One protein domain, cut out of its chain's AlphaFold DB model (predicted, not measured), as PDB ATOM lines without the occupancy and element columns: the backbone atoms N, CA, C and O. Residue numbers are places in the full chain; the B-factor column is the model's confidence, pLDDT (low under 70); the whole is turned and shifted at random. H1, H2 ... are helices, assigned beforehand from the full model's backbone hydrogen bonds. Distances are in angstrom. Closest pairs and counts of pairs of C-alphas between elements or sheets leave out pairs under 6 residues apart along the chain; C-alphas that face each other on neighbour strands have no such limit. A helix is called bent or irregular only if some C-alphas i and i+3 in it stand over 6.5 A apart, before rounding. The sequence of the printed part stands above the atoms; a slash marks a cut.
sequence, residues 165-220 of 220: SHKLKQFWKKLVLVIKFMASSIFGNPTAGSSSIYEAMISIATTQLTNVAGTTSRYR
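What this domain is: This is residues 165 to 220 of the 220 residues of the protein "uncharacterized protein LOC112491042" of Ziziphus jujuba (UniProt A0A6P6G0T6). Two long helices, H2 and H1, make an open V, joined at its point by the short loop of residues 188 to 194, with no core between them. The longer arm, H2, runs along the longest axis, and the free parts of both arms, residues 198 to 220 and 165 to 176, stick out. The printed part has 56 residues, with two named helices in the order H1, H2 and no named strand; its class is all helix. The whole is extended, with a radius of gyration of the C-alphas of 16.2 A, and its outline is flat, 55 by 28 by 13 A.

Where its parts are: Find C-alpha 195 at (-38.930, 28.684, 41.858); from there H2, residues 195 to 218, runs 37.2 A to C-alpha 218 at (-23.402, 22.313, 75.026). H2 is neither bent nor irregular, but only just: C-alphas 215 and 218 are 6.3 A apart. Then go back to C-alpha 166 at (-14.633, 19.991, 46.945), where H1, residues 166 to 187, begins; its first and last C-alphas are 32.2 A apart.

How they stand to each other: Start from H2, whose z values rise along its N-to-C direction of (0.34, -0.13, 0.93). In H1 you will see z fall, along (-0.60, 0.60, -0.53). H1 and H2 are apart, with no C-alpha of the one within 8 A of the other. A short link of 7 residues, 188 to 194, joins them. Look at the backbone O and N atoms: in H1 every O i to N i+4 pair is within hydrogen-bond range, in H2 16 of 20.

The domain as a whole: The two C-alphas farthest apart are those of Phe 187 and Arg 220, at 54.9 A. The printed part has no cut and no long link, and it ends at the chain's last residue, Arg 220. Look at the B-factor column for the model's confidence: the mean pLDDT of the printed part is 70.7, and residues 188 to 201, 205 and 208 to 220 are under 70.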
ATOM      1  N   SER A 165     -11.261  20.454  43.513       82.00
ATOM      2  CA  SER A 165     -11.349  20.427  44.979       82.00
ATOM      3  C   SER A 165     -12.783  20.700  45.450       82.00
ATOM      4  O   SER A 165     -13.452  21.606  44.944       82.00
ATOM      5  N   HIS A 166     -13.255  19.935  46.441       83.88
ATOM      6  CA  HIS A 166     -14.633  19.991  46.945       83.88
ATOM      7  C   HIS A 166     -15.096  21.426  47.276       83.88
ATOM      8  O   HIS A 166     -16.242  21.790  47.007       83.88
ATOM      9  N   LYS A 167     -14.185  22.279  47.769       82.00
ATOM     10  CA  LYS A 167     -14.455  23.703  48.042       82.00
ATOM     11  C   LYS A 167     -14.708  24.514  46.763       82.00
ATOM     12  O   LYS A 167     -15.649  25.302  46.703       82.00
ATOM     13  N   LEU A 168     -13.912  24.285  45.719       82.94
ATOM     14  CA  LEU A 168     -14.030  24.982  44.436       82.94
ATOM     15  C   LEU A 168     -15.290  24.540  43.673       82.94
ATOM     16  O   LEU A 168     -15.940  25.358  43.026       82.94
ATOM     17  N   LYS A 169     -15.696  23.272  43.827       86.31
ATOM     18  CA  LYS A 169     -16.949  22.735  43.267       86.31
ATOM     19  C   LYS A 169     -18.183  23.426  43.855       86.31
ATOM     20  O   LYS A 169     -19.140  23.697  43.130       86.31
ATOM     21  N   GLN A 170     -18.165  23.752  45.149       86.06
ATOM     22  CA  GLN A 170     -19.243  24.524  45.780       86.06
ATOM     23  C   GLN A 170     -19.274  25.978  45.295       86.06
ATOM     24  O   GLN A 170     -20.355  26.517  45.048       86.06
ATOM     25  N   PHE A 171     -18.107  26.600  45.111       89.00
ATOM     26  CA  PHE A 171     -18.017  27.965  44.594       89.00
ATOM     27  C   PHE A 171     -18.528  28.070  43.149       89.00
ATOM     28  O   PHE A 171     -19.362  28.924  42.855       89.00
ATOM     29  N   TRP A 172     -18.126  27.144  42.272       88.44
ATOM     30  CA  TRP A 172     -18.577  27.100  40.877       88.44
ATOM     31  C   TRP A 172     -20.094  26.960  40.741       88.44
ATOM     32  O   TRP A 172     -20.704  27.650  39.926       88.44
ATOM     33  N   LYS A 173     -20.728  26.134  41.583       86.81
ATOM     34  CA  LYS A 173     -22.194  26.008  41.606       86.81
ATOM     35  C   LYS A 173     -22.882  27.340  41.923       86.81
ATOM     36  O   LYS A 173     -23.875  27.677  41.283       86.81
ATOM     37  N   LYS A 174     -22.339  28.113  42.870       88.06
ATOM     38  CA  LYS A 174     -22.866  29.443  43.214       88.06
ATOM     39  C   LYS A 174     -22.611  30.463  42.102       88.06
ATOM     40  O   LYS A 174     -23.517  31.216  41.760       88.06
ATOM     41  N   LEU A 175     -21.423  30.453  41.496       88.94
ATOM     42  CA  LEU A 175     -21.060  31.360  40.404       88.94
ATOM     43  C   LEU A 175     -21.963  31.168  39.173       88.94
ATOM     44  O   LEU A 175     -22.488  32.141  38.635       88.94
ATOM     45  N   VAL A 176     -22.199  29.918  38.762       83.75
ATOM     46  CA  VAL A 176     -23.079  29.592  37.624       83.75
ATOM     47  C   VAL A 176     -24.507  30.084  37.868       83.75
ATOM     48  O   VAL A 176     -25.153  30.572  36.940       83.75
ATOM     49  N   LEU A 177     -24.993  30.010  39.111       87.12
ATOM     50  CA  LEU A 177     -26.314  30.515  39.481       87.12
ATOM     51  C   LEU A 177     -26.403  32.042  39.339       87.12
ATOM     52  O   LEU A 177     -27.366  32.551  38.770       87.12
ATOM     53  N   VAL A 178     -25.375  32.765  39.792       90.75
ATOM     54  CA  VAL A 178     -25.299  34.232  39.670       90.75
ATOM     55  C   VAL A 178     -25.240  34.660  38.202       90.75
ATOM     56  O   VAL A 178     -25.946  35.584  37.808       90.75
ATOM     57  N   ILE A 179     -24.465  33.965  37.364       88.62
ATOM     58  CA  ILE A 179     -24.384  34.265  35.925       88.62
ATOM     59  C   ILE A 179     -25.735  34.023  35.238       88.62
ATOM     60  O   ILE A 179     -26.175  34.865  34.456       88.62
ATOM     61  N   LYS A 180     -26.428  32.918  35.558       81.56
ATOM     62  CA  LYS A 180     -27.785  32.655  35.044       81.56
ATOM     63  C   LYS A 180     -28.770  33.746  35.462       81.56
ATOM     64  O   LYS A 180     -29.547  34.201  34.630       81.56
ATOM     65  N   PHE A 181     -28.699  34.204  36.710       85.00
ATOM     66  CA  PHE A 181     -29.544  35.288  37.206       85.00
ATOM     67  C   PHE A 181     -29.292  36.610  36.465       85.00
ATOM     68  O   PHE A 181     -30.238  37.261  36.028       85.00
ATOM     69  N   MET A 182     -28.021  36.972  36.258       88.12
ATOM     70  CA  MET A 182     -27.636  38.177  35.512       88.12
ATOM     71  C   MET A 182     -28.036  38.094  34.032       88.12
ATOM     72  O   MET A 182     -28.452  39.086  33.447       88.12
ATOM     73  N   ALA A 183     -27.960  36.913  33.416       81.94
ATOM     74  CA  ALA A 183     -28.452  36.729  32.054       81.94
ATOM     75  C   ALA A 183     -29.981  36.911  31.990       81.94
ATOM     76  O   ALA A 183     -30.472  37.647  31.138       81.94
ATOM     77  N   SER A 184     -30.739  36.321  32.919       80.81
ATOM     78  CA  SER A 184     -32.201  36.466  32.957       80.81
ATOM     79  C   SER A 184     -32.663  37.902  33.210       80.81
ATOM     80  O   SER A 184     -33.693  38.306  32.671       80.81
ATOM     81  N   SER A 185     -31.907  38.688  33.986       79.19
ATOM     82  CA  SER A 185     -32.216  40.105  34.203       79.19
ATOM     83  C   SER A 185     -31.948  40.966  32.963       79.19
ATOM     84  O   SER A 185     -32.682  41.922  32.728       79.19
ATOM     85  N   ILE A 186     -30.964  40.601  32.133       84.62
ATOM     86  CA  ILE A 186     -30.653  41.294  30.872       84.62
ATOM     87  C   ILE A 186     -31.635  40.907  29.755       84.62
ATOM     88  O   ILE A 186     -32.037  41.764  28.972       84.62
ATOM     89  N   PHE A 187     -32.034  39.633  29.670       77.44
ATOM     90  CA  PHE A 187     -32.880  39.119  28.580       77.44
ATOM     91  C   PHE A 187     -34.388  39.132  28.883       77.44
ATOM     92  O   PHE A 187     -35.186  38.768  28.022       77.44
ATOM     93  N   GLY A 188     -34.795  39.593  30.069       59.03
ATOM     94  CA  GLY A 188     -36.178  39.996  30.334       59.03
ATOM     95  C   GLY A 188     -37.189  38.866  30.544       59.03
ATOM     96  O   GLY A 188     -38.386  39.125  30.467       59.03
ATOM     97  N   ASN A 189     -36.757  37.634  30.843       58.47
ATOM     98  CA  ASN A 189     -37.685  36.549  31.193       58.47
ATOM     99  C   ASN A 189     -37.212  35.760  32.437       58.47
ATOM    100  O   ASN A 189     -36.594  34.701  32.319       58.47
ATOM    101  N   PRO A 190     -37.447  36.288  33.655       57.69
ATOM    102  CA  PRO A 190     -36.984  35.686  34.910       57.69
ATOM    103  C   PRO A 190     -37.845  34.507  35.402       57.69
ATOM    104  O   PRO A 190     -37.478  33.834  36.366       57.69
ATOM    105  N   THR A 191     -38.991  34.247  34.774       56.44
ATOM    106  CA  THR A 191     -40.101  33.512  35.403       56.44
ATOM    107  C   THR A 191     -40.015  31.991  35.274       56.44
ATOM    108  O   THR A 191     -40.578  31.285  36.100       56.44
ATOM    109  N   ALA A 192     -39.273  31.459  34.300       56.44
ATOM    110  CA  ALA A 192     -39.149  30.006  34.119       56.44
ATOM    111  C   ALA A 192     -38.057  29.356  34.999       56.44
ATOM    112  O   ALA A 192     -37.940  28.135  35.030       56.44
ATOM    113  N   GLY A 193     -37.242  30.151  35.705       54.44
ATOM    114  CA  GLY A 193     -36.078  29.654  36.452       54.44
ATOM    115  C   GLY A 193     -36.042  30.001  37.939       54.44
ATOM    116  O   GLY A 193     -35.065  29.658  38.595       54.44
ATOM    117  N   SER A 194     -37.044  30.700  38.479       57.94
ATOM    118  CA  SER A 194     -36.948  31.314  39.810       57.94
ATOM    119  C   SER A 194     -37.469  30.453  40.966       57.94
ATOM    120  O   SER A 194     -36.982  30.625  42.081       57.94
ATOM    121  N   SER A 195     -38.373  29.489  40.751       54.94
ATOM    122  CA  SER A 195     -38.930  28.684  41.858       54.94
ATOM    123  C   SER A 195     -37.872  27.830  42.566       54.94
ATOM    124  O   SER A 195     -37.777  27.847  43.792       54.94
ATOM    125  N   SER A 196     -36.991  27.181  41.800       57.53
ATOM    126  CA  SER A 196     -35.891  26.371  42.342       57.53
ATOM    127  C   SER A 196     -34.822  27.205  43.060       57.53
ATOM    128  O   SER A 196     -34.107  26.698  43.923       57.53
ATOM    129  N   ILE A 197     -34.725  28.501  42.741       64.62
ATOM    130  CA  ILE A 197     -33.802  29.434  43.398       64.62
ATOM    131  C   ILE A 197     -34.335  29.815  44.779       64.62
ATOM    132  O   ILE A 197     -33.568  29.807  45.743       64.62
ATOM    133  N   TYR A 198     -35.635  30.095  44.902       63.19
ATOM    134  CA  TYR A 198     -36.242  30.406  46.196       63.19
ATOM    135  C   TYR A 198     -36.179  29.214  47.153       63.19
ATOM    136  O   TYR A 198     -35.779  29.390  48.302       63.19
ATOM    137  N   GLU A 199     -36.455  27.997  46.677       62.97
ATOM    138  CA  GLU A 199     -36.324  26.787  47.501       62.97
ATOM    139  C   GLU A 199     -34.881  26.544  47.963       62.97
ATOM    140  O   GLU A 199     -34.644  26.247  49.137       62.97
ATOM    141  N   ALA A 200     -33.892  26.746  47.084       67.38
ATOM    142  CA  ALA A 200     -32.484  26.608  47.450       67.38
ATOM    143  C   ALA A 200     -32.040  27.666  48.476       67.38
ATOM    144  O   ALA A 200     -31.264  27.360  49.385       67.38
ATOM    145  N   MET A 201     -32.533  28.905  48.367       66.06
ATOM    146  CA  MET A 201     -32.226  29.964  49.335       66.06
ATOM    147  C   MET A 201     -32.883  29.710  50.694       66.06
ATOM    148  O   MET A 201     -32.218  29.873  51.719       66.06
ATOM    149  N   ILE A 202     -34.144  29.262  50.709       73.31
ATOM    150  CA  ILE A 202     -34.863  28.915  51.942       73.31
ATOM    151  C   ILE A 202     -34.159  27.754  52.646       73.31
ATOM    152  O   ILE A 202     -33.848  27.880  53.827       73.31
ATOM    153  N   SER A 203     -33.807  26.690  51.915       75.50
ATOM    154  CA  SER A 203     -33.105  25.526  52.470       75.50
ATOM    155  C   SER A 203     -31.792  25.919  53.158       75.50
ATOM    156  O   SER A 203     -31.570  25.564  54.319       75.50
ATOM    157  N   ILE A 204     -30.969  26.746  52.499       75.56
ATOM    158  CA  ILE A 204     -29.702  27.238  53.060       75.56
ATOM    159  C   ILE A 204     -29.940  28.087  54.315       75.56
ATOM    160  O   ILE A 204     -29.214  27.927  55.297       75.56
ATOM    161  N   ALA A 205     -30.944  28.968  54.307       65.12
ATOM    162  CA  ALA A 205     -31.274  29.790  55.468       65.12
ATOM    163  C   ALA A 205     -31.713  28.926  56.664       65.12
ATOM    164  O   ALA A 205     -31.225  29.130  57.778       65.12
ATOM    165  N   THR A 206     -32.543  27.903  56.433       70.06
ATOM    166  CA  THR A 206     -32.954  26.960  57.486       70.06
ATOM    167  C   THR A 206     -31.785  26.162  58.059       70.06
ATOM    168  O   THR A 206     -31.702  26.028  59.276       70.06
ATOM    169  N   THR A 207     -30.837  25.693  57.238       73.00
ATOM    170  CA  THR A 207     -29.678  24.932  57.742       73.00
ATOM    171  C   THR A 207     -28.744  25.788  58.603       73.00
ATOM    172  O   THR A 207     -28.161  25.299  59.570       73.00
ATOM    173  N   GLN A 208     -28.594  27.076  58.284       68.56
ATOM    174  CA  GLN A 208     -27.788  27.981  59.111       68.56
ATOM    175  C   GLN A 208     -28.456  28.241  60.467       68.56
ATOM    176  O   GLN A 208     -27.777  28.229  61.491       68.56
ATOM    177  N   LEU A 209     -29.783  28.390  60.496       60.72
ATOM    178  CA  LEU A 209     -30.530  28.595  61.740       60.72
ATOM    179  C   LEU A 209     -30.483  27.368  62.663       60.72
ATOM    180  O   LEU A 209     -30.293  27.522  63.870       60.72
ATOM    181  N   THR A 210     -30.570  26.148  62.120       65.62
ATOM    182  CA  THR A 210     -30.474  24.919  62.930       65.62
ATOM    183  C   THR A 210     -29.076  24.700  63.504       65.62
ATOM    184  O   THR A 210     -28.936  24.226  64.630       65.62
ATOM    185  N   ASN A 211     -28.029  25.090  62.771       63.59
ATOM    186  CA  ASN A 211     -26.652  24.960  63.250       63.59
ATOM    187  C   ASN A 211     -26.336  25.948  64.382       63.59
ATOM    188  O   ASN A 211     -25.618  25.594  65.315       63.59
ATOM    189  N   VAL A 212     -26.912  27.154  64.347       64.56
ATOM    190  CA  VAL A 212     -26.766  28.134  65.437       64.56
ATOM    191  C   VAL A 212     -27.505  27.665  66.697       64.56
ATOM    192  O   VAL A 212     -26.954  27.754  67.794       64.56
ATOM    193  N   ALA A 213     -28.691  27.065  66.553       57.16
ATOM    194  CA  ALA A 213     -29.457  26.519  67.680       57.16
ATOM    195  C   ALA A 213     -28.785  25.305  68.361       57.16
ATOM    196  O   ALA A 213     -28.964  25.089  69.557       57.16
ATOM    197  N   GLY A 214     -27.978  24.526  67.631       52.31
ATOM    198  CA  GLY A 214     -27.248  23.379  68.190       52.31
ATOM    199  C   GLY A 214     -26.040  23.756  69.058       52.31
ATOM    200  O   GLY A 214     -25.623  22.973  69.911       52.31
ATOM    201  N   THR A 215     -25.477  24.956  68.878       52.66
ATOM    202  CA  THR A 215     -24.276  25.392  69.617       52.66
ATOM    203  C   THR A 215     -24.553  25.943  71.016       52.66
ATOM    204  O   THR A 215     -23.650  25.966  71.847       52.66
ATOM    205  N   THR A 216     -25.798  26.305  71.333       53.53
ATOM    206  CA  THR A 216     -26.199  26.804  72.661       53.53
ATOM    207  C   THR A 216     -26.567  25.702  73.661       53.53
ATOM    208  O   THR A 216     -26.700  25.984  74.847       53.53
ATOM    209  N   SER A 217     -26.670  24.439  73.232       50.50
ATOM    210  CA  SER A 217     -27.040  23.311  74.108       50.50
ATOM    211  C   SER A 217     -25.854  22.614  74.791       50.50
ATOM    212  O   SER A 217     -26.071  21.674  75.551       50.50
ATOM    213  N   ARG A 218     -24.604  23.016  74.525       50.88
ATOM    214  CA  ARG A 218     -23.402  22.313  75.026       50.88
ATOM    215  C   ARG A 218     -22.694  23.018  76.200       50.88
ATOM    216  O   ARG A 218     -21.576  22.654  76.539       50.88
ATOM    217  N   TYR A 219     -23.355  24.002  76.811       51.41
ATOM    218  CA  TYR A 219     -22.914  24.709  78.025       51.41
ATOM    219  C   TYR A 219     -24.006  24.683  79.108       51.41
ATOM    220  O   TYR A 219     -24.397  25.715  79.656       51.41
ATOM    221  N   ARG A 220     -24.533  23.492  79.393       45.22
ATOM    222  CA  ARG A 220     -25.287  23.202  80.613       45.22
ATOM    223  C   ARG A 220     -24.878  21.845  81.147       45.22
ATOM    224  O   ARG A 220     -24.684  20.945  80.301       45.22
TER     225      ARG A 220